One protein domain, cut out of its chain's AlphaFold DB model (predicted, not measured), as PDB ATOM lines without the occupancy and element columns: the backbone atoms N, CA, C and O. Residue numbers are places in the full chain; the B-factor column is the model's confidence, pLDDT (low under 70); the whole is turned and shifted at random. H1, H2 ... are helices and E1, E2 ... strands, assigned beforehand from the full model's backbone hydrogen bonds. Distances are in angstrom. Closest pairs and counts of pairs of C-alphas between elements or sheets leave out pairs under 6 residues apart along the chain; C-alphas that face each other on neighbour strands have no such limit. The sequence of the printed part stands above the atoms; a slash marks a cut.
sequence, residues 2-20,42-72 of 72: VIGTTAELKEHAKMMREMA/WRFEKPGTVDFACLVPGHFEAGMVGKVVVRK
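What this domain is: This is residues 2 to 20 and 42 to 72 of the 72 residues of the protein "Copper-bind domain-containing protein" of Cupriavidus metallidurans (UniProt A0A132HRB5). A hairpin, E2 and E3, with short E1 beside E2 makes a small sheet; H1 covers part of one face, and the other is bare. The printed part has 50 residues, with one named helix and three named strands in the order E1, H1, E2, E3; the antiparallel sheet runs E1 E2 E3. Mixed in class, it has two layers, helix on sheet. It is a rod of 39 by 17 by 17 A, only just loose, close to compact, with a radius of gyration of the C-alphas of 12.0 A.

Where its parts are: E1, residues 2 to 4, 6.7 A, begins at C-alpha 2 (89.941, 160.229, 117.256). H1, residues 6 to 18, measures 18.8 A. E2, residues 48 to 53, measures 16.9 A; E3, residues 65 to 70, 16.6 A, ends at C-alpha 70 (88.550, 176.483, 115.811).

How they stand to each other: N 4 and O 51 of E1 and E2 are 3.0 A apart, N 50 and O 68 of E2 and E3 2.9 A, both within hydrogen-bond range. H1 is on the sheet at a height of 8.7 A, over E1 and along the strands, at 20 degrees on the local plane. The closest C-alphas of H1 and E2, Thr 6 and Asp 51, are 6.1 A apart. Every O i to N i+4 pair of H1 is within hydrogen-bond range.

The domain as a whole: Residues 21 to 41 are not printed; C-alphas 20 and 42 are 26.7 A apart. The link E2 to E3 is long. No printed residue is under pLDDT 70.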
ATOM      1  N   VAL A   2      91.242 159.989 116.608       89.12
ATOM      2  CA  VAL A   2      89.941 160.229 117.256       89.12
ATOM      3  C   VAL A   2      89.935 161.659 117.796       89.12
ATOM      4  O   VAL A   2      90.956 162.089 118.326       89.12
ATOM      5  N   ILE A   3      88.821 162.379 117.636       90.31
ATOM      6  CA  ILE A   3      88.605 163.733 118.174       90.31
ATOM      7  C   ILE A   3      87.727 163.628 119.421       90.31
ATOM      8  O   ILE A   3      86.751 162.880 119.416       90.31
ATOM      9  N   GLY A   4      88.060 164.381 120.464       89.44
ATOM     10  CA  GLY A   4      87.295 164.448 121.706       89.44
ATOM     11  C   GLY A   4      87.956 165.381 122.711       89.44
ATOM     12  O   GLY A   4      88.955 166.035 122.415       89.44
ATOM     13  N   THR A   5      87.415 165.451 123.917       91.31
ATOM     14  CA  THR A   5      88.114 166.055 125.053       91.31
ATOM     15  C   THR A   5      89.249 165.142 125.514       91.31
ATOM     16  O   THR A   5      89.201 163.922 125.359       91.31
ATOM     17  N   THR A   6      90.273 165.709 126.155       91.06
ATOM     18  CA  THR A   6      91.354 164.911 126.759       91.06
ATOM     19  C   THR A   6      90.836 163.800 127.691       91.06
ATOM     20  O   THR A   6      91.445 162.732 127.751       91.06
ATOM     21  N   ALA A   7      89.738 164.024 128.423       93.50
ATOM     22  CA  ALA A   7      89.157 163.018 129.313       93.50
ATOM     23  C   ALA A   7      88.588 161.826 128.526       93.50
ATOM     24  O   ALA A   7      88.990 160.689 128.774       93.50
ATOM     25  N   GLU A   8      87.753 162.095 127.519       93.31
ATOM     26  CA  GLU A   8      87.172 161.069 126.641       93.31
ATOM     27  C   GLU A   8      88.260 160.287 125.891       93.31
ATOM     28  O   GLU A   8      88.188 159.066 125.765       93.31
ATOM     29  N   LEU A   9      89.314 160.969 125.429       93.19
ATOM     30  CA  LEU A   9      90.432 160.321 124.738       93.19
ATOM     31  C   LEU A   9      91.207 159.366 125.655       93.19
ATOM     32  O   LEU A   9      91.605 158.293 125.206       93.19
ATOM     33  N   LYS A  10      91.406 159.721 126.932       93.69
ATOM     34  CA  LYS A  10      92.072 158.849 127.915       93.69
ATOM     35  C   LYS A  10      91.231 157.621 128.248       93.69
ATOM     36  O   LYS A  10      91.772 156.518 128.313       93.69
ATOM     37  N   GLU A  11      89.930 157.803 128.448       94.19
ATOM     38  CA  GLU A  11      89.006 156.696 128.697       94.19
ATOM     39  C   GLU A  11      88.982 155.734 127.505       94.19
ATOM     40  O   GLU A  11      89.196 154.532 127.658       94.19
ATOM     41  N   HIS A  12      88.861 156.273 126.294       91.06
ATOM     42  CA  HIS A  12      88.867 155.467 125.082       91.06
ATOM     43  C   HIS A  12      90.230 154.782 124.859       91.06
ATOM     44  O   HIS A  12      90.277 153.614 124.481       91.06
ATOM     45  N   ALA A  13      91.359 155.431 125.173       92.06
ATOM     46  CA  ALA A  13      92.677 154.786 125.141       92.06
ATOM     47  C   ALA A  13      92.785 153.601 126.116       92.06
ATOM     48  O   ALA A  13      93.520 152.647 125.847       92.06
ATOM     49  N   LYS A  14      92.083 153.649 127.255       92.56
ATOM     50  CA  LYS A  14      92.005 152.529 128.199       92.56
ATOM     51  C   LYS A  14      91.186 151.382 127.604       92.56
ATOM     52  O   LYS A  14      91.686 150.263 127.545       92.56
ATOM     53  N   MET A  15      90.005 151.679 127.064       90.25
ATOM     54  CA  MET A  15      89.150 150.687 126.397       90.25
ATOM     55  C   MET A  15      89.874 149.978 125.239       90.25
ATOM     56  O   MET A  15      89.819 148.756 125.124       90.25
ATOM     57  N   MET A  16      90.617 150.725 124.412       89.44
ATOM     58  CA  MET A  16      91.380 150.167 123.285       89.44
ATOM     59  C   MET A  16      92.500 149.209 123.717       89.44
ATOM     60  O   MET A  16      92.908 148.358 122.927       89.44
ATOM     61  N   ARG A  17      93.013 149.335 124.947       88.44
ATOM     62  CA  ARG A  17      93.967 148.368 125.511       88.44
ATOM     63  C   ARG A  17      93.279 147.114 126.021       88.44
ATOM     64  O   ARG A  17      93.808 146.028 125.826       88.44
ATOM     65  N   GLU A  18      92.139 147.272 126.686       88.38
ATOM     66  CA  GLU A  18      91.373 146.151 127.242       88.38
ATOM     67  C   GLU A  18      90.839 145.236 126.129       88.38
ATOM     68  O   GLU A  18      90.811 144.022 126.297       88.38
ATOM     69  N   MET A  19      90.515 145.802 124.962       84.88
ATOM     70  CA  MET A  19      90.038 145.074 123.777       84.88
ATOM     71  C   MET A  19      91.115 144.940 122.681       84.88
ATOM     72  O   MET A  19      90.822 144.940 121.479       84.88
ATOM     73  N   ALA A  20      92.393 144.875 123.070       76.88
ATOM     74  CA  ALA A  20      93.501 144.801 122.121       76.88
ATOM     75  C   ALA A  20      93.407 143.545 121.231       76.88
ATOM     76  O   ALA A  20      93.352 142.420 121.718       76.88
ATOM     77  N   TRP A  42      86.121 166.718 109.128       87.50
ATOM     78  CA  TRP A  42      85.182 167.155 110.161       87.50
ATOM     79  C   TRP A  42      84.704 168.575 109.909       87.50
ATOM     80  O   TRP A  42      85.479 169.451 109.530       87.50
ATOM     81  N   ARG A  43      83.423 168.806 110.196       90.50
ATOM     82  CA  ARG A  43      82.829 170.138 110.274       90.50
ATOM     83  C   ARG A  43      82.627 170.505 111.739       90.50
ATOM     84  O   ARG A  43      81.975 169.770 112.473       90.50
ATOM     85  N   PHE A  44      83.152 171.658 112.138       90.88
ATOM     86  CA  PHE A  44      82.942 172.223 113.468       90.88
ATOM     87  C   PHE A  44      81.862 173.298 113.391       90.88
ATOM     88  O   PHE A  44      81.975 174.238 112.610       90.88
ATOM     89  N   GLU A  45      80.806 173.160 114.189       91.75
ATOM     90  CA  GLU A  45      79.702 174.130 114.204       91.75
ATOM     91  C   GLU A  45      79.966 175.320 115.131       91.75
ATOM     92  O   GLU A  45      79.331 176.365 115.001       91.75
ATOM     93  N   LYS A  46      80.888 175.164 116.086       92.25
ATOM     94  CA  LYS A  46      81.168 176.151 117.131       92.25
ATOM     95  C   LYS A  46      82.676 176.401 117.245       92.25
ATOM     96  O   LYS A  46      83.447 175.447 117.129       92.25
ATOM     97  N   PRO A  47      83.101 177.650 117.520       95.25
ATOM     98  CA  PRO A  47      84.470 177.938 117.925       95.25
ATOM     99  C   PRO A  47      84.821 177.218 119.228       95.25
ATOM    100  O   PRO A  47      83.964 177.023 120.091       95.25
ATOM    101  N   GLY A  48      86.091 176.869 119.391       93.38
ATOM    102  CA  GLY A  48      86.572 176.147 120.561       93.38
ATOM    103  C   GLY A  48      87.900 175.452 120.300       93.38
ATOM    104  O   GLY A  48      88.430 175.487 119.193       93.38
ATOM    105  N   THR A  49      88.444 174.817 121.332       94.00
ATOM    106  CA  THR A  49      89.592 173.917 121.180       94.00
ATOM    107  C   THR A  49      89.104 172.489 121.335       94.00
ATOM    108  O   THR A  49      88.424 172.183 122.312       94.00
ATOM    109  N   VAL A  50      89.454 171.631 120.383       92.06
ATOM    110  CA  VAL A  50      89.229 170.187 120.471       92.06
ATOM    111  C   VAL A  50      90.569 169.472 120.488       92.06
ATOM    112  O   VAL A  50      91.518 169.899 119.823       92.06
ATOM    113  N   ASP A  51      90.649 168.383 121.242       94.44
ATOM    114  CA  ASP A  51      91.816 167.515 121.237       94.44
ATOM    115  C   ASP A  51      91.613 166.389 120.226       94.44
ATOM    116  O   ASP A  51      90.492 166.003 119.879       94.44
ATOM    117  N   PHE A  52      92.717 165.835 119.748       93.19
ATOM    118  CA  PHE A  52      92.699 164.616 118.965       93.19
ATOM    119  C   PHE A  52      93.909 163.753 119.289       93.19
ATOM    120  O   PHE A  52      94.963 164.257 119.676       93.19
ATOM    121  N   ALA A  53      93.775 162.442 119.114       93.75
ATOM    122  CA  ALA A  53      94.882 161.528 119.347       93.75
ATOM    123  C   ALA A  53      94.803 160.231 118.535       93.75
ATOM    124  O   ALA A  53      93.765 159.877 117.962       93.75
ATOM    125  N   CYS A  54      95.922 159.508 118.485       91.75
ATOM    126  CA  CYS A  54      95.949 158.118 118.051       91.75
ATOM    127  C   CYS A  54      95.774 157.189 119.256       91.75
ATOM    128  O   CYS A  54      96.594 157.202 120.165       91.75
ATOM    129  N   LEU A  55      94.718 156.373 119.238       91.12
ATOM    130  CA  LEU A  55      94.377 155.456 120.332       91.12
ATOM    131  C   LEU A  55      94.810 154.008 120.058       91.12
ATOM    132  O   LEU A  55      94.337 153.084 120.713       91.12
ATOM    133  N   VAL A  56      95.687 153.795 119.072       89.38
ATOM    134  CA  VAL A  56      96.392 152.512 118.956       89.38
ATOM    135  C   VAL A  56      97.184 152.321 120.255       89.38
ATOM    136  O   VAL A  56      97.851 153.277 120.666       89.38
ATOM    137  N   PRO A  57      97.107 151.151 120.916       90.94
ATOM    138  CA  PRO A  57      97.780 150.930 122.192       90.94
ATOM    139  C   PRO A  57      99.237 151.418 122.179       90.94
ATOM    140  O   PRO A  57     100.015 151.043 121.304       90.94
ATOM    141  N   GLY A  58      99.584 152.299 123.122       90.75
ATOM    142  CA  GLY A  58     100.915 152.896 123.263       90.75
ATOM    143  C   GLY A  58     101.132 154.212 122.506       90.75
ATOM    144  O   GLY A  58     101.986 154.998 122.908       90.75
ATOM    145  N   HIS A  59     100.366 154.513 121.451       93.31
ATOM    146  CA  HIS A  59     100.580 155.730 120.655       93.31
ATOM    147  C   HIS A  59     100.169 157.002 121.408       93.31
ATOM    148  O   HIS A  59     100.865 158.015 121.328       93.31
ATOM    149  N   PHE A  60      99.053 156.960 122.143       93.38
ATOM    150  CA  PHE A  60      98.577 158.094 122.937       93.38
ATOM    151  C   PHE A  60      99.615 158.491 123.996       93.38
ATOM    152  O   PHE A  60      99.965 159.660 124.133       93.38
ATOM    153  N   GLU A  61     100.159 157.500 124.698       92.50
ATOM    154  CA  GLU A  61     101.131 157.664 125.782       92.50
ATOM    155  C   GLU A  61     102.507 158.068 125.270       92.50
ATOM    156  O   GLU A  61     103.211 158.817 125.940       92.50
ATOM    157  N   ALA A  62     102.859 157.629 124.058       95.25
ATOM    158  CA  ALA A  62     104.037 158.098 123.341       95.25
ATOM    159  C   ALA A  62     103.912 159.557 122.857       95.25
ATOM    160  O   ALA A  62     104.855 160.092 122.277       95.25
ATOM    161  N   GLY A  63     102.769 160.215 123.086       95.00
ATOM    162  CA  GLY A  63     102.569 161.630 122.782       95.00
ATOM    163  C   GLY A  63     101.965 161.899 121.407       95.00
ATOM    164  O   GLY A  63     102.036 163.028 120.926       95.00
ATOM    165  N   MET A  64     101.337 160.906 120.767       95.44
ATOM    166  CA  MET A  64     100.633 161.082 119.491       95.44
ATOM    167  C   MET A  64      99.270 161.772 119.695       95.44
ATOM    168  O   MET A  64      98.202 161.213 119.419       95.44
ATOM    169  N   VAL A  65      99.331 162.999 120.208       95.50
ATOM    170  CA  VAL A  65      98.217 163.874 120.580       95.50
ATOM    171  C   VAL A  65      98.360 165.225 119.884       95.50
ATOM    172  O   VAL A  65      99.462 165.665 119.561       95.50
ATOM    173  N   GLY A  66      97.249 165.917 119.670       94.38
ATOM    174  CA  GLY A  66      97.249 167.258 119.105       94.38
ATOM    175  C   GLY A  66      95.995 168.035 119.469       94.38
ATOM    176  O   GLY A  66      95.048 167.497 120.045       94.38
ATOM    177  N   LYS A  67      96.007 169.327 119.140       95.44
ATOM    178  CA  LYS A  67      94.897 170.249 119.388       95.44
ATOM    179  C   LYS A  67      94.509 170.947 118.096       95.44
ATOM    180  O   LYS A  67      95.379 171.365 117.335       95.44
ATOM    181  N   VAL A  68      93.212 171.115 117.880       92.81
ATOM    182  CA  VAL A  68      92.664 171.974 116.829       92.81
ATOM    183  C   VAL A  68      91.974 173.146 117.506       92.81
ATOM    184  O   VAL A  68      91.058 172.960 118.305       92.81
ATOM    185  N   VAL A  69      92.420 174.357 117.181       95.31
ATOM    186  CA  VAL A  69      91.792 175.598 117.643       95.31
ATOM    187  C   VAL A  69      90.890 176.116 116.531       95.31
ATOM    188  O   VAL A  69      91.368 176.642 115.527       95.31
ATOM    189  N   VAL A  70      89.581 175.975 116.715       94.62
ATOM    190  CA  VAL A  70      88.550 176.483 115.811       94.62
ATOM    191  C   VAL A  70      88.254 177.931 116.190       94.62
ATOM    192  O   VAL A  70      87.737 178.210 117.276       94.62
ATOM    193  N   ARG A  71      88.613 178.859 115.304       92.69
ATOM    194  CA  ARG A  71      88.375 180.300 115.466       92.69
ATOM    195  C   ARG A  71      87.138 180.729 114.670       92.69
ATOM    196  O   ARG A  71      86.672 179.976 113.819       92.69
ATOM    197  N   LYS A  72      86.597 181.903 115.009       81.94
ATOM    198  CA  LYS A  72      85.571 182.573 114.198       81.94
ATOM    199  C   LYS A  72      86.176 183.128 112.918       81.94
ATOM    200  O   LYS A  72      87.367 183.508 112.978       81.94
TER     201      LYS A  72